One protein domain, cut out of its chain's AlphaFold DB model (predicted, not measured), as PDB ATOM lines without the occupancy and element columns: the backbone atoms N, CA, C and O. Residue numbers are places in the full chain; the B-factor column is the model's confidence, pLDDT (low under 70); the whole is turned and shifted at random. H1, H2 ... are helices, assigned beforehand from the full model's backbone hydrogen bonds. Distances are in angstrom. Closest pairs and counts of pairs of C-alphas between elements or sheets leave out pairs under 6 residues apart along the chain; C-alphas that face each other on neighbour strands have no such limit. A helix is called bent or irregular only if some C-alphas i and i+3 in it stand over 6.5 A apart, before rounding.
ATOM      1  N   LYS A 303      95.764  92.401 211.120       79.25
ATOM      2  CA  LYS A 303      94.645  92.395 210.156       79.25
ATOM      3  C   LYS A 303      93.883  93.723 210.101       79.25
ATOM      4  O   LYS A 303      92.809  93.785 209.510       79.25
ATOM      5  N   THR A 304      94.416  94.795 210.688       78.50
ATOM      6  CA  THR A 304      93.705  96.079 210.764       78.50
ATOM      7  C   THR A 304      93.437  96.673 209.375       78.50
ATOM      8  O   THR A 304      94.350  96.811 208.553       78.50
ATOM      9  N   ARG A 305      92.169  97.040 209.118       70.88
ATOM     10  CA  ARG A 305      91.652  97.525 207.819       70.88
ATOM     11  C   ARG A 305      92.272  98.856 207.358       70.88
ATOM     12  O   ARG A 305      92.359  99.072 206.159       70.88
ATOM     13  N   PHE A 306      92.771  99.678 208.282       76.12
ATOM     14  CA  PHE A 306      93.404 100.986 208.024       76.12
ATOM     15  C   PHE A 306      94.880 101.037 208.435       76.12
ATOM     16  O   PHE A 306      95.431 102.105 208.667       76.12
ATOM     17  N   PHE A 307      95.525  99.872 208.560       82.69
ATOM     18  CA  PHE A 307      96.907  99.784 209.039       82.69
ATOM     19  C   PHE A 307      97.884 100.681 208.263       82.69
ATOM     20  O   PHE A 307      98.790 101.245 208.853       82.69
ATOM     21  N   GLU A 308      97.670 100.832 206.958       83.81
ATOM     22  CA  GLU A 308      98.486 101.677 206.085       83.81
ATOM     23  C   GLU A 308      98.441 103.158 206.473       83.81
ATOM     24  O   GLU A 308      99.491 103.779 206.597       83.81
ATOM     25  N   SER A 309      97.255 103.703 206.761       84.38
ATOM     26  CA  SER A 309      97.117 105.087 207.227       84.38
ATOM     27  C   SER A 309      97.851 105.306 208.550       84.38
ATOM     28  O   SER A 309      98.593 106.271 208.683       84.38
ATOM     29  N   PHE A 310      97.719 104.375 209.501       85.62
ATOM     30  CA  PHE A 310      98.444 104.460 210.772       85.62
ATOM     31  C   PHE A 310      99.957 104.328 210.596       85.62
ATOM     32  O   PHE A 310     100.706 105.043 211.251       85.62
ATOM     33  N   PHE A 311     100.407 103.444 209.705       89.62
ATOM     34  CA  PHE A 311     101.824 103.266 209.407       89.62
ATOM     35  C   PHE A 311     102.437 104.547 208.833       89.62
ATOM     36  O   PHE A 311     103.420 105.043 209.373       89.62
ATOM     37  N   PHE A 312     101.842 105.128 207.788       88.38
ATOM     38  CA  PHE A 312     102.371 106.363 207.209       88.38
ATOM     39  C   PHE A 312     102.254 107.554 208.162       88.38
ATOM     40  O   PHE A 312     103.161 108.380 208.195       88.38
ATOM     41  N   HIS A 313     101.184 107.633 208.958       88.94
ATOM     42  CA  HIS A 313     101.033 108.695 209.952       88.94
ATOM     43  C   HIS A 313     102.137 108.608 211.012       88.94
ATOM     44  O   HIS A 313     102.843 109.587 211.219       88.94
ATOM     45  N   GLY A 314     102.380 107.421 211.580       91.50
ATOM     46  CA  GLY A 314     103.478 107.213 212.529       91.50
ATOM     47  C   GLY A 314     104.854 107.518 211.928       91.50
ATOM     48  O   GLY A 314     105.694 108.121 212.588       91.50
ATOM     49  N   LEU A 315     105.078 107.184 210.650       91.62
ATOM     50  CA  LEU A 315     106.314 107.541 209.948       91.62
ATOM     51  C   LEU A 315     106.481 109.064 209.814       91.62
ATOM     52  O   LEU A 315     107.570 109.592 210.032       91.62
ATOM     53  N   PHE A 316     105.412 109.780 209.466       90.62
ATOM     54  CA  PHE A 316     105.436 111.233 209.275       90.62
ATOM     55  C   PHE A 316     105.498 112.022 210.586       90.62
ATOM     56  O   PHE A 316     106.082 113.108 210.596       90.62
ATOM     57  N   GLU A 317     104.961 111.488 211.685       91.31
ATOM     58  CA  GLU A 317     105.090 112.077 213.027       91.31
ATOM     59  C   GLU A 317     106.545 112.103 213.513       91.31
ATOM     60  O   GLU A 317     106.942 113.015 214.235       91.31
ATOM     61  N   LYS A 318     107.361 111.138 213.081       90.69
ATOM     62  CA  LYS A 318     108.792 111.058 213.412       90.69
ATOM     63  C   LYS A 318     109.674 111.962 212.543       90.69
ATOM     64  O   LYS A 318     110.861 112.114 212.817       90.69
ATOM     65  N   CYS A 319     109.113 112.550 211.490       90.38
ATOM     66  CA  CYS A 319     109.823 113.438 210.580       90.38
ATOM     67  C   CYS A 319     109.664 114.903 211.002       90.38
ATOM     68  O   CYS A 319     108.570 115.324 211.390       90.38
ATOM     69  N   ASP A 320     110.721 115.702 210.833       89.31
ATOM     70  CA  ASP A 320     110.586 117.161 210.841       89.31
ATOM     71  C   ASP A 320     109.734 117.647 209.650       89.31
ATOM     72  O   ASP A 320     109.465 116.899 208.703       89.31
ATOM     73  N   ASP A 321     109.292 118.908 209.674       86.50
ATOM     74  CA  ASP A 321     108.402 119.441 208.634       86.50
ATOM     75  C   ASP A 321     109.036 119.409 207.236       86.50
ATOM     76  O   ASP A 321     108.355 119.146 206.241       86.50
ATOM     77  N   SER A 322     110.349 119.626 207.142       84.00
ATOM     78  CA  SER A 322     111.065 119.598 205.867       84.00
ATOM     79  C   SER A 322     111.065 118.186 205.272       84.00
ATOM     80  O   SER A 322     110.774 118.010 204.087       84.00
ATOM     81  N   MET A 323     111.373 117.179 206.085       85.44
ATOM     82  CA  MET A 323     111.375 115.769 205.714       85.44
ATOM     83  C   MET A 323     109.964 115.276 205.400       85.44
ATOM     84  O   MET A 323     109.759 114.591 204.399       85.44
ATOM     85  N   ARG A 324     108.967 115.682 206.192       86.62
ATOM     86  CA  ARG A 324     107.561 115.331 205.966       86.62
ATOM     87  C   ARG A 324     107.061 115.852 204.622       86.62
ATOM     88  O   ARG A 324     106.425 115.101 203.882       86.62
ATOM     89  N   ILE A 325     107.379 117.104 204.268       81.88
ATOM     90  CA  ILE A 325     107.038 117.690 202.960       81.88
ATOM     91  C   ILE A 325     107.704 116.913 201.826       81.88
ATOM     92  O   ILE A 325     107.062 116.664 200.804       81.88
ATOM     93  N   MET A 326     108.975 116.539 201.997       80.25
ATOM     94  CA  MET A 326     109.673 115.693 201.034       80.25
ATOM     95  C   MET A 326     108.944 114.358 200.923       80.25
ATOM     96  O   MET A 326     108.291 114.136 199.918       80.25
ATOM     97  N   LEU A 327     108.916 113.513 201.949       81.44
ATOM     98  CA  LEU A 327     108.289 112.187 201.872       81.44
ATOM     99  C   LEU A 327     106.836 112.200 201.364       81.44
ATOM    100  O   LEU A 327     106.466 111.332 200.576       81.44
ATOM    101  N   SER A 328     106.040 113.212 201.721       76.88
ATOM    102  CA  SER A 328     104.684 113.406 201.180       76.88
ATOM    103  C   SER A 328     104.671 113.477 199.649       76.88
ATOM    104  O   SER A 328     103.852 112.830 198.999       76.88
ATOM    105  N   LYS A 329     105.609 114.213 199.043       74.38
ATOM    106  CA  LYS A 329     105.749 114.290 197.579       74.38
ATOM    107  C   LYS A 329     106.249 112.990 196.965       74.38
ATOM    108  O   LYS A 329     105.836 112.663 195.857       74.38
ATOM    109  N   LEU A 330     107.121 112.265 197.669       75.06
ATOM    110  CA  LEU A 330     107.765 111.040 197.173       75.06
ATOM    111  C   LEU A 330     106.711 109.968 196.987       75.06
ATOM    112  O   LEU A 330     106.612 109.327 195.950       75.06
ATOM    113  N   LEU A 331     105.937 109.803 198.054       73.12
ATOM    114  CA  LEU A 331     104.936 108.768 198.199       73.12
ATOM    115  C   LEU A 331     103.609 109.183 197.559       73.12
ATOM    116  O   LEU A 331     102.683 108.381 197.511       73.12
ATOM    117  N   ASN A 332     103.508 110.434 197.089       70.19
ATOM    118  CA  ASN A 332     102.262 111.058 196.659       70.19
ATOM    119  C   ASN A 332     101.157 110.943 197.731       70.19
ATOM    120  O   ASN A 332      99.994 110.666 197.443       70.19
ATOM    121  N   ILE A 333     101.536 111.139 198.996       74.88
ATOM    122  CA  ILE A 333     100.637 111.089 200.147       74.88
ATOM    123  C   ILE A 333     100.392 112.516 200.623       74.88
ATOM    124  O   ILE A 333     101.307 113.222 201.038       74.88
ATOM    125  N   SER A 334      99.130 112.938 200.606       79.44
ATOM    126  CA  SER A 334      98.727 114.186 201.253       79.44
ATOM    127  C   SER A 334      98.759 114.002 202.768       79.44
ATOM    128  O   SER A 334      97.910 113.291 203.309       79.44
ATOM    129  N   ASN A 335      99.695 114.672 203.450       78.00
ATOM    130  CA  ASN A 335      99.752 114.661 204.915       78.00
ATOM    131  C   ASN A 335      98.422 115.121 205.533       78.00
ATOM    132  O   ASN A 335      97.910 114.503 206.455       78.00
ATOM    133  N   PHE A 336      97.798 116.139 204.938       81.12
ATOM    134  CA  PHE A 336      96.485 116.625 205.354       81.12
ATOM    135  C   PHE A 336      95.410 115.524 205.324       81.12
ATOM    136  O   PHE A 336      94.715 115.301 206.313       81.12
ATOM    137  N   HIS A 337      95.291 114.791 204.210       79.69
ATOM    138  CA  HIS A 337      94.310 113.704 204.106       79.69
ATOM    139  C   HIS A 337      94.662 112.514 205.008       79.69
ATOM    140  O   HIS A 337      93.762 111.823 205.487       79.69
ATOM    141  N   LEU A 338      95.954 112.266 205.230       82.44
ATOM    142  CA  LEU A 338      96.448 111.207 206.102       82.44
ATOM    143  C   LEU A 338      96.094 111.474 207.570       82.44
ATOM    144  O   LEU A 338      95.531 110.598 208.228       82.44
ATOM    145  N   ASP A 339      96.362 112.685 208.056       84.25
ATOM    146  CA  ASP A 339      96.051 113.114 209.422       84.25
ATOM    147  C   ASP A 339      94.541 113.097 209.661       84.25
ATOM    148  O   ASP A 339      94.055 112.566 210.665       84.25
ATOM    149  N   GLN A 340      93.779 113.593 208.686       84.19
ATOM    150  CA  GLN A 340      92.325 113.548 208.690       84.19
ATOM    151  C   GLN A 340      91.794 112.108 208.780       84.19
ATOM    152  O   GLN A 340      90.958 111.811 209.638       84.19
ATOM    153  N   ALA A 341      92.277 111.201 207.922       83.25
ATOM    154  CA  ALA A 341      91.843 109.807 207.917       83.25
ATOM    155  C   ALA A 341      92.193 109.108 209.236       83.25
ATOM    156  O   ALA A 341      91.341 108.445 209.828       83.25
ATOM    157  N   THR A 342      93.416 109.294 209.732       86.12
ATOM    158  CA  THR A 342      93.871 108.684 210.984       86.12
ATOM    159  C   THR A 342      93.053 109.180 212.174       86.12
ATOM    160  O   THR A 342      92.541 108.363 212.942       86.12
ATOM    161  N   ARG A 343      92.825 110.493 212.291       91.06
ATOM    162  CA  ARG A 343      91.963 111.083 213.327       91.06
ATOM    163  C   ARG A 343      90.547 110.514 213.291       91.06
ATOM    164  O   ARG A 343      90.011 110.110 214.320       91.06
ATOM    165  N   GLU A 344      89.923 110.482 212.120       87.44
ATOM    166  CA  GLU A 344      88.548 110.000 211.989       87.44
ATOM    167  C   GLU A 344      88.429 108.516 212.330       87.44
ATOM    168  O   GLU A 344      87.480 108.123 213.004       87.44
ATOM    169  N   VAL A 345      89.404 107.695 211.933       86.00
ATOM    170  CA  VAL A 345      89.428 106.271 212.284       86.00
ATOM    171  C   VAL A 345      89.653 106.069 213.788       86.00
ATOM    172  O   VAL A 345      89.013 105.187 214.364       86.00
ATOM    173  N   LYS A 346      90.492 106.892 214.438       87.56
ATOM    174  CA  LYS A 346      90.688 106.887 215.904       87.56
ATOM    175  C   LYS A 346      89.408 107.209 216.674       87.56
ATOM    176  O   LYS A 346      89.178 106.650 217.744       87.56
ATOM    177  N   VAL A 347      88.588 108.114 216.143       87.44
ATOM    178  CA  VAL A 347      87.314 108.505 216.757       87.44
ATOM    179  C   VAL A 347      86.228 107.472 216.449       87.44
ATOM    180  O   VAL A 347      85.631 106.903 217.365       87.44
ATOM    181  N   ASN A 348      85.953 107.214 215.166       86.81
ATOM    182  CA  ASN A 348      84.948 106.250 214.729       86.81
ATOM    183  C   ASN A 348      85.098 105.858 213.241       86.81
ATOM    184  O   ASN A 348      84.814 106.631 212.324       86.81
ATOM    185  N   MET A 349      85.426 104.587 213.000       84.94
ATOM    186  CA  MET A 349      85.612 104.024 211.657       84.94
ATOM    187  C   MET A 349      84.357 104.061 210.762       84.94
ATOM    188  O   MET A 349      84.479 104.224 209.549       84.94
ATOM    189  N   ALA A 350      83.152 103.883 211.314       86.00
ATOM    190  CA  ALA A 350      81.922 103.920 210.517       86.00
ATOM    191  C   ALA A 350      81.632 105.345 210.024       86.00
ATOM    192  O   ALA A 350      81.281 105.545 208.860       86.00
ATOM    193  N   ILE A 351      81.872 106.333 210.889       89.19
ATOM    194  CA  ILE A 351      81.735 107.753 210.560       89.19
ATOM    195  C   ILE A 351      82.762 108.173 209.504       89.19
ATOM    196  O   ILE A 351      82.389 108.872 208.567       89.19
ATOM    197  N   HIS A 352      84.013 107.703 209.590       85.81
ATOM    198  CA  HIS A 352      85.025 107.958 208.555       85.81
ATOM    199  C   HIS A 352      84.528 107.586 207.146       85.81
ATOM    200  O   HIS A 352      84.641 108.388 206.217       85.81
ATOM    201  N   ASN A 353      83.935 106.395 206.983       82.25
ATOM    202  CA  ASN A 353      83.418 105.952 205.683       82.25
ATOM    203  C   ASN A 353      82.282 106.860 205.187       82.25
ATOM    204  O   ASN A 353      82.321 107.301 204.041       82.25
ATOM    205  N   SER A 354      81.331 107.204 206.063       86.06
ATOM    206  CA  SER A 354      80.229 108.120 205.726       86.06
ATOM    207  C   SER A 354      80.748 109.506 205.319       86.06
ATOM    208  O   SER A 354      80.373 110.057 204.284       86.06
ATOM    209  N   LEU A 355      81.710 110.058 206.062       85.50
ATOM    210  CA  LEU A 355      82.309 111.343 205.718       85.50
ATOM    211  C   LEU A 355      83.104 111.277 204.407       85.50
ATOM    212  O   LEU A 355      83.121 112.252 203.652       85.50
ATOM    213  N   LYS A 356      83.770 110.156 204.100       81.75
ATOM    214  CA  LYS A 356      84.456 109.954 202.815       81.75
ATOM    215  C   LYS A 356      83.475 110.053 201.641       81.75
ATOM    216  O   LYS A 356      83.774 110.759 200.682       81.75
ATOM    217  N   GLU A 357      82.292 109.455 201.755       84.62
ATOM    218  CA  GLU A 357      81.218 109.576 200.755       84.62
ATOM    219  C   GLU A 357      80.713 111.025 200.616       84.62
ATOM    220  O   GLU A 357      80.378 111.481 199.522       84.62
ATOM    221  N   GLN A 358      80.740 111.799 201.705       87.00
ATOM    222  CA  GLN A 358      80.330 113.206 201.715       87.00
ATOM    223  C   GLN A 358      81.444 114.210 201.364       87.00
ATOM    224  O   GLN A 358      81.176 115.414 201.295       87.00
ATOM    225  N   ALA A 359      82.681 113.771 201.101       80.25
ATOM    226  CA  ALA A 359      83.841 114.659 200.949       80.25
ATOM    227  C   ALA A 359      83.642 115.754 199.882       80.25
ATOM    228  O   ALA A 359      83.963 116.924 200.110       80.25
ATOM    229  N   ILE A 360      83.030 115.405 198.743       80.94
ATOM    230  CA  ILE A 360      82.720 116.351 197.657       80.94
ATOM    231  C   ILE A 360      81.699 117.404 198.111       80.94
ATOM    232  O   ILE A 360      81.815 118.582 197.756       80.94
ATOM    233  N   SER A 361      80.687 117.001 198.880       87.31
ATOM    234  CA  SER A 361      79.663 117.911 199.403       87.31
ATOM    235  C   SER A 361      80.256 118.902 200.401       87.31
ATOM    236  O   SER A 361      79.953 120.092 200.308       87.31
ATOM    237  N   ILE A 362      81.156 118.440 201.273       86.88
ATOM    238  CA  ILE A 362      81.871 119.283 202.243       86.88
ATOM    239  C   ILE A 362      82.783 120.285 201.516       86.88
ATOM    240  O   ILE A 362      82.693 121.486 201.765       86.88
ATOM    241  N   SER A 363      83.537 119.843 200.501       82.38
ATOM    242  CA  SER A 363      84.369 120.738 199.674       82.38
ATOM    243  C   SER A 363      83.557 121.813 198.954       82.38
ATOM    244  O   SER A 363      83.943 122.983 198.896       82.38
ATOM    245  N   LYS A 364      82.376 121.452 198.440       89.44
ATOM    246  CA  LYS A 364      81.446 122.424 197.848       89.44
ATOM    247  C   LYS A 364      80.897 123.404 198.884       89.44
ATOM    248  O   LYS A 364      80.625 124.546 198.518       89.44
ATOM    249  N   LEU A 365      80.698 122.977 200.129       90.25
ATOM    250  CA  LEU A 365      80.265 123.857 201.209       90.25
ATOM    251  C   LEU A 365      81.351 124.862 201.578       90.25
ATOM    252  O   LEU A 365      81.050 126.053 201.568       90.25
ATOM    253  N   SER A 366      82.598 124.427 201.782       88.31
ATOM    254  CA  SER A 366      83.706 125.347 202.081       88.31
ATOM    255  C   SER A 366      83.856 126.431 200.999       88.31
ATOM    256  O   SER A 366      83.821 127.628 201.282       88.31
ATOM    257  N   LYS A 367      83.839 126.049 199.714       90.25
ATOM    258  CA  LYS A 367      83.883 127.024 198.606       90.25
ATOM    259  C   LYS A 367      82.720 128.022 198.630       90.25
ATOM    260  O   LYS A 367      82.872 129.169 198.211       90.25
ATOM    261  N   LYS A 368      81.536 127.598 199.082       91.69
ATOM    262  CA  LYS A 368      80.374 128.486 199.230       91.69
ATOM    263  C   LYS A 368      80.510 129.416 200.436       91.69
ATOM    264  O   LYS A 368      80.082 130.560 200.307       91.69
ATOM    265  N   VAL A 369      81.109 128.965 201.543       90.06
ATOM    266  CA  VAL A 369      81.469 129.813 202.696       90.06
ATOM    267  C   VAL A 369      82.378 130.944 202.224       90.06
ATOM    268  O   VAL A 369      82.010 132.113 202.351       90.06
ATOM    269  N   HIS A 370      83.474 130.600 201.545       91.50
ATOM    270  CA  HIS A 370      84.410 131.578 200.997       91.50
ATOM    271  C   HIS A 370      83.730 132.569 200.037       91.50
ATOM    272  O   HIS A 370      83.903 133.787 200.109       91.50
ATOM    273  N   LYS A 371      82.861 132.065 199.150       90.50
ATOM    274  CA  LYS A 371      82.105 132.919 198.226       90.50
ATOM    275  C   LYS A 371      81.139 133.856 198.955       90.50
ATOM    276  O   LYS A 371      80.929 134.973 198.489       90.50
ATOM    277  N   ALA A 372      80.509 133.416 200.044       89.81
ATOM    278  CA  ALA A 372      79.568 134.235 200.806       89.81
ATOM    279  C   ALA A 372      80.267 135.437 201.457       89.81
ATOM    280  O   ALA A 372      79.717 136.535 201.426       89.81
ATOM    281  N   ILE A 373      81.488 135.258 201.967       89.19
ATOM    282  CA  ILE A 373      82.291 136.339 202.563       89.19
ATOM    283  C   ILE A 373      82.622 137.418 201.536       89.19
ATOM    284  O   ILE A 373      82.458 138.601 201.820       89.19
ATOM    285  N   ASN A 374      82.987 137.004 200.325       88.06
ATOM    286  CA  ASN A 374      83.362 137.898 199.229       88.06
ATOM    287  C   ASN A 374      82.163 138.475 198.450       88.06
ATOM    288  O   ASN A 374      82.339 139.068 197.388       88.06
ATOM    289  N   SER A 375      80.931 138.266 198.925       87.56
ATOM    290  CA  SER A 375      79.724 138.766 198.254       87.56
ATOM    291  C   SER A 375      79.294 140.136 198.781       87.56
ATOM    292  O   SER A 375      79.512 140.432 199.958       87.56
ATOM    293  N   PRO A 376      78.609 140.954 197.957       88.44
ATOM    294  CA  PRO A 376      77.971 142.182 198.422       88.44
ATOM    295  C   PRO A 376      77.042 141.920 199.615       88.44
ATOM    296  O   PRO A 376      76.378 140.885 199.671       88.44
ATOM    297  N   MET A 377      76.951 142.873 200.548       82.19
ATOM    298  CA  MET A 377      76.292 142.689 201.852       82.19
ATOM    299  C   MET A 377      74.857 142.133 201.756       82.19
ATOM    300  O   MET A 377      74.516 141.209 202.487       82.19
ATOM    301  N   LYS A 378      74.051 142.616 200.798       80.19
ATOM    302  CA  LYS A 378      72.670 142.141 200.584       80.19
ATOM    303  C   LYS A 378      72.588 140.683 200.109       80.19
ATOM    304  O   LYS A 378      71.686 139.961 200.505       80.19
ATOM    305  N   GLU A 379      73.537 140.230 199.290       85.06
ATOM    306  CA  GLU A 379      73.605 138.828 198.844       85.06
ATOM    307  C   GLU A 379      74.251 137.916 199.894       85.06
ATOM    308  O   GLU A 379      74.048 136.701 199.887       85.06
ATOM    309  N   ARG A 380      75.074 138.490 200.776       87.69
ATOM    310  CA  ARG A 380      75.794 137.756 201.814       87.69
ATOM    311  C   ARG A 380      74.831 137.123 202.812       87.69
ATOM    312  O   ARG A 380      74.985 135.940 203.091       87.69
ATOM    313  N   GLU A 381      73.836 137.859 203.301       87.69
ATOM    314  CA  GLU A 381      72.854 137.340 204.268       87.69
ATOM    315  C   GLU A 381      72.043 136.169 203.694       87.69
ATOM    316  O   GLU A 381      71.973 135.105 204.307       87.69
ATOM    317  N   GLU A 382      71.535 136.304 202.464       88.94
ATOM    318  CA  GLU A 382      70.803 135.229 201.779       88.94
ATOM    319  C   GLU A 382      71.674 133.973 201.589       88.94
ATOM    320  O   GLU A 382      71.221 132.836 201.756       88.94
ATOM    321  N   ARG A 383      72.953 134.156 201.244       89.88
ATOM    322  CA  ARG A 383      73.898 133.044 201.084       89.88
ATOM    323  C   ARG A 383      74.245 132.382 202.412       89.88
ATOM    324  O   ARG A 383      74.400 131.163 202.428       89.88
ATOM    325  N   ILE A 384      74.364 133.157 203.489       90.81
ATOM    326  CA  ILE A 384      74.594 132.653 204.848       90.81
ATOM    327  C   ILE A 384      73.418 131.779 205.287       90.81
ATOM    328  O   ILE A 384      73.651 130.663 205.747       90.81
ATOM    329  N   GLU A 385      72.175 132.208 205.060       90.12
ATOM    330  CA  GLU A 385      71.005 131.403 205.432       90.12
ATOM    331  C   GLU A 385      70.939 130.097 204.625       90.12
ATOM    332  O   GLU A 385      70.822 129.012 205.190       90.12
ATOM    333  N   LYS A 386      71.162 130.156 203.302       92.25
ATOM    334  CA  LYS A 386      71.239 128.946 202.455       92.25
ATOM    335  C   LYS A 386      72.362 127.992 202.867       92.25
ATOM    336  O   LYS A 386      72.239 126.780 202.681       92.25
ATOM    337  N   LEU A 387      73.489 128.524 203.344       92.75
ATOM    338  CA  LEU A 387      74.596 127.723 203.868       92.75
ATOM    339  C   LEU A 387      74.187 127.007 205.148       92.75
ATOM    340  O   LEU A 387      74.422 125.806 205.253       92.75
ATOM    341  N   LYS A 388      73.538 127.724 206.068       93.12
ATOM    342  CA  LYS A 388      73.046 127.186 207.332       93.12
ATOM    343  C   LYS A 388      72.078 126.023 207.109       93.12
ATOM    344  O   LYS A 388      72.380 124.922 207.555       93.12
ATOM    345  N   THR A 389      71.035 126.208 206.294       92.31
ATOM    346  CA  THR A 389      70.073 125.137 205.962       92.31
ATOM    347  C   THR A 389      70.755 123.910 205.358       92.31
ATOM    348  O   THR A 389      70.372 122.773 205.609       92.31
ATOM    349  N   ARG A 390      71.786 124.114 204.528       92.19
ATOM    350  CA  ARG A 390      72.484 123.004 203.870       92.19
ATOM    351  C   ARG A 390      73.438 122.263 204.801       92.19
ATOM    352  O   ARG A 390      73.650 121.073 204.593       92.19
ATOM    353  N   ILE A 391      74.042 122.961 205.759       92.19
ATOM    354  CA  ILE A 391      74.822 122.330 206.824       92.19
ATOM    355  C   ILE A 391      73.878 121.509 207.697       92.19
ATOM    356  O   ILE A 391      74.130 120.321 207.862       92.19
ATOM    357  N   GLU A 392      72.776 122.112 208.156       92.12
ATOM    358  CA  GLU A 392      71.743 121.446 208.954       92.12
ATOM    359  C   GLU A 392      71.295 120.154 208.267       92.12
ATOM    360  O   GLU A 392      71.505 119.094 208.838       92.12
ATOM    361  N   ALA A 393      70.878 120.203 206.998       91.00
ATOM    362  CA  ALA A 393      70.430 119.026 206.242       91.00
ATOM    363  C   ALA A 393      71.473 117.896 206.076       91.00
ATOM    364  O   ALA A 393      71.101 116.758 205.810       91.00
ATOM    365  N   LEU A 394      72.781 118.179 206.166       88.56
ATOM    366  CA  LEU A 394      73.829 117.141 206.110       88.56
ATOM    367  C   LEU A 394      74.170 116.558 207.487       88.56
ATOM    368  O   LEU A 394      74.785 115.497 207.568       88.56
ATOM    369  N   THR A 395      73.804 117.270 208.549       91.19
ATOM    370  CA  THR A 395      74.058 116.899 209.950       91.19
ATOM    371  C   THR A 395      72.793 116.474 210.698       91.19
ATOM    372  O   THR A 395      72.876 115.963 211.814       91.19
ATOM    373  N   GLU A 396      71.628 116.676 210.085       89.44
ATOM    374  CA  GLU A 396      70.323 116.266 210.585       89.44
ATOM    375  C   GLU A 396      70.290 114.740 210.716       89.44
ATOM    376  O   GLU A 396      70.807 114.009 209.864       89.44
ATOM    377  N   ASP A 397      69.778 114.270 211.851       87.94
ATOM    378  CA  ASP A 397      69.736 112.859 212.256       87.94
ATOM    379  C   ASP A 397      71.097 112.146 212.372       87.94
ATOM    380  O   ASP A 397      71.162 110.927 212.557       87.94
ATOM    381  N   GLN A 398      72.208 112.885 212.314       92.62
ATOM    382  CA  GLN A 398      73.537 112.326 212.536       92.62
ATOM    383  C   GLN A 398      73.921 112.354 214.020       92.62
ATOM    384  O   GLN A 398      73.492 113.202 214.800       92.62
ATOM    385  N   SER A 399      74.782 111.416 214.423       93.50
ATOM    386  CA  SER A 399      75.315 111.387 215.791       93.50
ATOM    387  C   SER A 399      76.137 112.643 216.120       93.50
ATOM    388  O   SER A 399      76.786 113.217 215.247       93.50
ATOM    389  N   GLU A 400      76.214 113.016 217.400       92.88
ATOM    390  CA  GLU A 400      77.037 114.148 217.861       92.88
ATOM    391  C   GLU A 400      78.502 114.033 217.399       92.88
ATOM    392  O   GLU A 400      79.089 114.992 216.898       92.88
ATOM    393  N   ILE A 401      79.078 112.830 217.485       92.06
ATOM    394  CA  ILE A 401      80.454 112.548 217.048       92.06
ATOM    395  C   ILE A 401      80.609 112.742 215.533       92.06
ATOM    396  O   ILE A 401      81.650 113.219 215.076       92.06
ATOM    397  N   PHE A 402      79.582 112.403 214.746       94.44
ATOM    398  CA  PHE A 402      79.585 112.662 213.308       94.44
ATOM    399  C   PHE A 402      79.645 114.163 213.043       94.44
ATOM    400  O   PHE A 402      80.496 114.606 212.278       94.44
ATOM    401  N   ASN A 403      78.803 114.940 213.726       93.94
ATOM    402  CA  ASN A 403      78.748 116.390 213.562       93.94
ATOM    403  C   ASN A 403      80.079 117.048 213.938       93.94
ATOM    404  O   ASN A 403      80.579 117.872 213.179       93.94
ATOM    405  N   ILE A 404      80.716 116.613 215.030       93.75
ATOM    406  CA  ILE A 404      82.060 117.065 215.425       93.75
ATOM    407  C   ILE A 404      83.076 116.839 214.291       93.75
ATOM    408  O   ILE A 404      83.774 117.771 213.886       93.75
ATOM    409  N   LEU A 405      83.151 115.625 213.735       93.06
ATOM    410  CA  LEU A 405      84.098 115.316 212.657       93.06
ATOM    411  C   LEU A 405      83.750 116.034 211.342       93.06
ATOM    412  O   LEU A 405      84.650 116.495 210.638       93.06
ATOM    413  N   PHE A 406      82.461 116.182 211.029       95.44
ATOM    414  CA  PHE A 406      81.979 116.958 209.888       95.44
ATOM    415  C   PHE A 406      82.403 118.430 209.998       95.44
ATOM    416  O   PHE A 406      82.968 118.983 209.052       95.44
ATOM    417  N   TYR A 407      82.197 119.056 211.161       95.12
ATOM    418  CA  TYR A 407      82.604 120.439 211.405       95.12
ATOM    419  C   TYR A 407      84.117 120.598 211.317       95.12
ATOM    420  O   TYR A 407      84.577 121.569 210.716       95.12
ATOM    421  N   LYS A 408      84.901 119.632 211.819       95.62
ATOM    422  CA  LYS A 408      86.362 119.683 211.678       95.62
ATOM    423  C   LYS A 408      86.791 119.704 210.216       95.62
ATOM    424  O   LYS A 408      87.586 120.560 209.846       95.62
ATOM    425  N   ARG A 409      86.211 118.846 209.367       92.88
ATOM    426  CA  ARG A 409      86.484 118.875 207.918       92.88
ATOM    427  C   ARG A 409      86.131 120.220 207.286       92.88
ATOM    428  O   ARG A 409      86.821 120.663 206.375       92.88
ATOM    429  N   LEU A 410      85.047 120.852 207.737       92.69
ATOM    430  CA  LEU A 410      84.633 122.155 207.223       92.69
ATOM    431  C   LEU A 410      85.634 123.259 207.607       92.69
ATOM    432  O   LEU A 410      86.002 124.046 206.739       92.69
ATOM    433  N   TYR A 411      86.115 123.275 208.857       94.31
ATOM    434  CA  TYR A 411      87.176 124.188 209.314       94.31
ATOM    435  C   TYR A 411      88.496 123.972 208.577       94.31
ATOM    436  O   TYR A 411      89.134 124.927 208.151       94.31
ATOM    437  N   GLU A 412      88.894 122.719 208.398       90.25
ATOM    438  CA  GLU A 412      90.134 122.342 207.724       90.25
ATOM    439  C   GLU A 412      90.161 122.694 206.233       90.25
ATOM    440  O   GLU A 412      91.227 122.865 205.650       90.25
ATOM    441  N   GLN A 413      88.988 122.811 205.609       89.62
ATOM    442  CA  GLN A 413      88.854 123.221 204.213       89.62
ATOM    443  C   GLN A 413      88.682 124.732 204.035       89.62
ATOM    444  O   GLN A 413      88.528 125.172 202.893       89.62
ATOM    445  N   ALA A 414      88.655 125.515 205.116       89.94
ATOM    446  CA  ALA A 414      88.601 126.970 205.057       89.94
ATOM    447  C   ALA A 414      89.812 127.523 204.283       89.94
ATOM    448  O   ALA A 414      90.942 127.088 204.495       89.94
ATOM    449  N   HIS A 415      89.588 128.479 203.380       86.31
ATOM    450  CA  HIS A 415      90.657 129.075 202.572       86.31
ATOM    451  C   HIS A 415      91.369 130.229 203.284       86.31
ATOM    452  O   HIS A 415      92.492 130.570 202.917       86.31
ATOM    453  N   ALA A 416      90.708 130.840 204.266       90.56
ATOM    454  CA  ALA A 416      91.205 131.984 205.016       90.56
ATOM    455  C   ALA A 416      90.653 131.984 206.452       90.56
ATOM    456  O   ALA A 416      89.714 131.247 206.766       90.56
ATOM    457  N   GLU A 417      91.207 132.820 207.325       92.88
ATOM    458  CA  GLU A 417      90.754 132.909 208.721       92.88
ATOM    459  C   GLU A 417      89.321 133.461 208.812       92.88
ATOM    460  O   GLU A 417      88.511 133.018 209.624       92.88
ATOM    461  N   GLU A 418      88.945 134.344 207.886       93.69
ATOM    462  CA  GLU A 418      87.590 134.878 207.768       93.69
ATOM    463  C   GLU A 418      86.560 133.786 207.440       93.69
ATOM    464  O   GLU A 418      85.403 133.874 207.871       93.69
ATOM    465  N   ASP A 419      86.969 132.746 206.701       93.12
ATOM    466  CA  ASP A 419      86.130 131.575 206.432       93.12
ATOM    467  C   ASP A 419      85.846 130.834 207.741       93.12
ATOM    468  O   ASP A 419      84.686 130.514 208.021       93.12
ATOM    469  N   LYS A 420      86.869 130.630 208.580       94.81
ATOM    470  CA  LYS A 420      86.714 130.013 209.905       94.81
ATOM    471  C   LYS A 420      85.815 130.844 210.810       94.81
ATOM    472  O   LYS A 420      84.940 130.288 211.469       94.81
ATOM    473  N   ASP A 421      85.945 132.166 210.791       94.25
ATOM    474  CA  ASP A 421      85.067 133.068 211.538       94.25
ATOM    475  C   ASP A 421      83.606 132.977 211.102       94.25
ATOM    476  O   ASP A 421      82.693 133.022 211.936       94.25
ATOM    477  N   LEU A 422      83.348 132.841 209.800       93.88
ATOM    478  CA  LEU A 422      81.989 132.623 209.323       93.88
ATOM    479  C   LEU A 422      81.472 131.237 209.722       93.88
ATOM    480  O   LEU A 422      80.321 131.134 210.143       93.88
ATOM    481  N   ILE A 423      82.299 130.193 209.642       94.31
ATOM    482  CA  ILE A 423      81.934 128.847 210.104       94.31
ATOM    483  C   ILE A 423      81.597 128.881 211.606       94.31
ATOM    484  O   ILE A 423      80.532 128.400 211.991       94.31
ATOM    485  N   ASN A 424      82.404 129.559 212.433       94.00
ATOM    486  CA  ASN A 424      82.143 129.770 213.862       94.00
ATOM    487  C   ASN A 424      80.757 130.398 214.097       94.00
ATOM    488  O   ASN A 424      80.015 129.971 214.984       94.00
ATOM    489  N   LYS A 425      80.382 131.403 213.290       93.38
ATOM    490  CA  LYS A 425      79.071 132.075 213.374       93.38
ATOM    491  C   LYS A 425      77.918 131.176 212.926       93.38
ATOM    492  O   LYS A 425      76.875 131.176 213.576       93.38
ATOM    493  N   LEU A 426      78.103 130.430 211.838       92.06
ATOM    494  CA  LEU A 426      77.098 129.519 211.282       92.06
ATOM    495  C   LEU A 426      76.791 128.369 212.245       92.06
ATOM    496  O   LEU A 426      75.628 128.062 212.487       92.06
ATOM    497  N   LEU A 427      77.838 127.760 212.801       92.25
ATOM    498  CA  LEU A 427      77.732 126.568 213.638       92.25
ATOM    499  C   LEU A 427      77.532 126.883 215.126       92.25
ATOM    500  O   LEU A 427      77.192 125.994 215.900       92.25
ATOM    501  N   LYS A 428      77.790 128.130 215.546       94.06
ATOM    502  CA  LYS A 428      77.829 128.557 216.957       94.06
ATOM    503  C   LYS A 428      78.780 127.716 217.830       94.06
ATOM    504  O   LYS A 428      78.605 127.637 219.043       94.06
ATOM    505  N   ILE A 429      79.810 127.122 217.226       93.06
ATOM    506  CA  ILE A 429      80.850 126.333 217.898       93.06
ATOM    507  C   ILE A 429      82.214 126.757 217.364       93.06
ATOM    508  O   ILE A 429      82.385 126.867 216.156       93.06
ATOM    509  N   LYS A 430      83.180 126.996 218.256       94.88
ATOM    510  CA  LYS A 430      84.558 127.334 217.866       94.88
ATOM    511  C   LYS A 430      85.334 126.092 217.430       94.88
ATOM    512  O   LYS A 430      85.113 125.027 218.006       94.88
ATOM    513  N   GLU A 431      86.296 126.242 216.517       94.69
ATOM    514  CA  GLU A 431      87.201 125.145 216.117       94.69
ATOM    515  C   GLU A 431      87.854 124.464 217.338       94.69
ATOM    516  O   GLU A 431      87.835 123.243 217.443       94.69
ATOM    517  N   THR A 432      88.288 125.232 218.342       94.56
ATOM    518  CA  THR A 432      88.878 124.676 219.574       94.56
ATOM    519  C   THR A 432      87.937 123.743 220.343       94.56
ATOM    520  O   THR A 432      88.380 122.750 220.911       94.56
ATOM    521  N   LYS A 433      86.624 124.012 220.339       94.69
ATOM    522  CA  LYS A 433      85.620 123.134 220.964       94.69
ATOM    523  C   LYS A 433      85.387 121.864 220.150       94.69
ATOM    524  O   LYS A 433      85.141 120.810 220.731       94.69
ATOM    525  N   VAL A 434      85.491 121.957 218.825       93.31
ATOM    526  CA  VAL A 434      85.481 120.785 217.941       93.31
ATOM    527  C   VAL A 434      86.698 119.902 218.232       93.31
ATOM    528  O   VAL A 434      86.540 118.694 218.401       93.31
ATOM    529  N   ASP A 435      87.883 120.498 218.387       92.44
ATOM    530  CA  ASP A 435      89.120 119.783 218.722       92.44
ATOM    531  C   ASP A 435      89.056 119.119 220.109       92.44
ATOM    532  O   ASP A 435      89.412 117.950 220.253       92.44
ATOM    533  N   GLU A 436      88.520 119.807 221.126       91.44
ATOM    534  CA  GLU A 436      88.233 119.207 222.440       91.44
ATOM    535  C   GLU A 436      87.293 117.992 222.318       91.44
ATOM    536  O   GLU A 436      87.528 116.948 222.935       91.44
ATOM    537  N   GLY A 437      86.247 118.108 221.492       89.38
ATOM    538  CA  GLY A 437      85.303 117.029 221.209       89.38
ATOM    539  C   GLY A 437      85.967 115.821 220.545       89.38
ATOM    540  O   GLY A 437      85.708 114.683 220.937       89.38
ATOM    541  N   ILE A 438      86.867 116.050 219.587       90.06
ATOM    542  CA  ILE A 438      87.676 114.998 218.955       90.06
ATOM    543  C   ILE A 438      88.560 114.317 219.995       90.06
ATOM    544  O   ILE A 438      88.530 113.092 220.108       90.06
ATOM    545  N   ASN A 439      89.305 115.088 220.787       88.88
ATOM    546  CA  ASN A 439      90.243 114.552 221.773       88.88
ATOM    547  C   ASN A 439      89.532 113.688 222.822       88.88
ATOM    548  O   ASN A 439      90.001 112.600 223.141       88.88
ATOM    549  N   LYS A 440      88.347 114.107 223.285       88.44
ATOM    550  CA  LYS A 440      87.520 113.333 224.228       88.44
ATOM    551  C   LYS A 440      87.049 111.988 223.658       88.44
ATOM    552  O   LYS A 440      86.838 111.044 224.415       88.44
ATOM    553  N   ASN A 441      86.855 111.905 222.342       87.62
ATOM    554  CA  ASN A 441      86.347 110.711 221.664       87.62
ATOM    555  C   ASN A 441      87.442 109.883 220.974       87.62
ATOM    556  O   ASN A 441      87.153 108.799 220.466       87.62
ATOM    557  N   THR A 442      88.680 110.377 220.950       84.88
ATOM    558  CA  THR A 442      89.827 109.690 220.355       84.88
ATOM    559  C   THR A 442      90.151 108.457 221.184       84.88
ATOM    560  O   THR A 442      90.313 108.529 222.401       84.88
ATOM    561  N   ARG A 443      90.239 107.303 220.528       81.12
ATOM    562  CA  ARG A 443      90.601 106.040 221.171       81.12
ATOM    563  C   ARG A 443      91.979 105.619 220.695       81.12
ATOM    564  O   ARG A 443      92.282 105.748 219.511       81.12
ATOM    565  N   SER A 444      92.779 105.063 221.604       66.50
ATOM    566  CA  SER A 444      93.981 104.332 221.201       66.50
ATOM    567  C   SER A 444      93.550 103.152 220.338       66.50
ATOM    568  O   SER A 444      92.738 102.319 220.756       66.50
ATOM    569  N   VAL A 445      94.053 103.106 219.109       75.75
ATOM    570  CA  VAL A 445      93.732 102.028 218.177       75.75
ATOM    571  C   VAL A 445      94.804 100.954 218.302       75.75
ATOM    572  O   VAL A 445      95.992 101.254 218.378       75.75
ATOM    573  N   ALA A 446      94.404  99.680 218.267       80.94
ATOM    574  CA  ALA A 446      95.329  98.545 218.348       80.94
ATOM    575  C   ALA A 446      96.484  98.622 217.328       80.94
ATOM    576  O   ALA A 446      97.562  98.104 217.593       80.94
ATOM    577  N   ALA A 447      96.268  99.279 216.183       81.62
ATOM    578  CA  ALA A 447      97.317  99.542 215.202       81.62
ATOM    579  C   ALA A 447      98.426 100.450 215.747       81.62
ATOM    580  O   ALA A 447      99.584 100.133 215.534       81.62
ATOM    581  N   GLU A 448      98.108 101.526 216.464       84.69
ATOM    582  CA  GLU A 448      99.124 102.442 217.001       84.69
ATOM    583  C   GLU A 448      99.947 101.792 218.094       84.69
ATOM    584  O   GLU A 448     101.167 101.855 218.052       84.69
ATOM    585  N   LYS A 449      99.276 101.102 219.024       86.56
ATOM    586  CA  LYS A 449      99.967 100.344 220.067       86.56
ATOM    587  C   LYS A 449     100.874  99.273 219.457       86.56
ATOM    588  O   LYS A 449     101.986  99.068 219.913       86.56
ATOM    589  N   TYR A 450     100.403  98.602 218.407       88.38
ATOM    590  CA  TYR A 450     101.237  97.652 217.684       88.38
ATOM    591  C   TYR A 450     102.432  98.342 217.023       88.38
ATOM    592  O   TYR A 450     103.524  97.811 217.093       88.38
ATOM    593  N   LEU A 451     102.257  99.511 216.400       90.50
ATOM    594  CA  LEU A 451     103.351 100.242 215.753       90.50
ATOM    595  C   LEU A 451     104.369 100.808 216.751       90.50
ATOM    596  O   LEU A 451     105.555 100.810 216.434       90.50
ATOM    597  N   SER A 452     103.938 101.231 217.944       89.94
ATOM    598  CA  SER A 452     104.851 101.712 218.991       89.94
ATOM    599  C   SER A 452     105.816 100.630 219.474       89.94
ATOM    600  O   SER A 452     106.929 100.950 219.868       89.94
ATOM    601  N   ASP A 453     105.435  99.353 219.379       92.69
ATOM    602  CA  ASP A 453     106.318  98.231 219.725       92.69
ATOM    603  C   ASP A 453     107.453  98.020 218.693       92.69
ATOM    604  O   ASP A 453     108.346  97.207 218.921       92.69
ATOM    605  N   TYR A 454     107.426  98.727 217.554       94.00
ATOM    606  CA  TYR A 454     108.418  98.627 216.474       94.00
ATOM    607  C   TYR A 454     109.010  99.991 216.096       94.00
ATOM    608  O   TYR A 454     109.325 100.224 214.928       94.00
TER     609      TYR A 454
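This is residues 303 to 454 of the 555 residues of an uncharacterized protein of Parachlamydia acanthamoebae (strain UV7) (UniProt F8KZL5). The longest helix, H4, is sharply bent and joins two unequal lobes of an elongated helical domain. Its arm H4b and H5 fold back as a hairpin, H7 packs across this hairpin, H6 meets the hairpin's open end with H5's residue 395 and H4b's residues 362 to 366, and H8 packs on H6; in the smaller lobe H1 sits between H3 and H9, with H2 near H1 and H3. The printed part has 152 residues with nine named helices, H1 to H9 in chain order, and no named strand; the class is all helix. The whole is compact by its radius of gyration of the C-alphas, 17.1 A, with spans of 58 by 35 by 25 A.

H4, residues 349 to 373, was assigned as one helix by its hydrogen bonds but is bent, with C-alphas 357 and 360 7.6 A apart. Its arms are H4a, residues 349 to 357, 13.0 A long, and H4b, residues 360 to 373, 20.6 A long. H5, residues 377 to 395, is 27.1 A long and neither bent nor irregular, but only just: C-alphas 378 and 381 are 6.1 A apart. H3, residues 335 to 347, is 18.2 A long, and H6, residues 400 to 412, is 18.5 A long. Shorter are H1, residues 307 to 317, H2, 321 to 330, H7, 417 to 427, H8, 431 to 441, and H9, 446 to 452. C-alpha 307 is at (96.907, 99.784, 209.039) and C-alpha 452 at (104.851, 101.712, 218.991).

H4a and H4b stand at a steep tilt of 65 degrees. H4b and H5 form a hairpin at a shallow tilt of 23 degrees, closest at the C-alphas of Ala 372 and Arg 380, 5.3 A. H7 touches H4b, only just about perpendicular at 72 degrees, closest at the C-alphas of His 370 and Asp 419, 5.7 A. H6 is the hub, touching H3, H4, H5, H7 and H8; its closest C-alphas with H8 are those of Ile 404 and Val 434, 5.6 A. H3 and H6 only just touch, with 3 pairs of C-alphas within 8 A, closest Glu 344 and Leu 405, 7.0 A. H1 touches H3, closest at the C-alphas of Ser 309 and Thr 342, 6.1 A, and H9, closest at those of Phe 307 and Ala 447, 6.2 A. H2 is close to H1 but not clearly touching, closest at the C-alphas of Phe 316 and Arg 324, 5.7 A. H8 and H9 are apart. Every O i to N i+4 pair is within hydrogen-bond range in H1, H2, H3, H4a, H4b, H6, H7, H8 and H9; in H5, 13 of 15 are.

The two C-alphas farthest apart, those of Lys 378 and Asp 453, are 58.5 A apart. The printed part has no cut, and its links between helices are tight. Mean pLDDT of the printed part is 87.7; residue 444 is under 70.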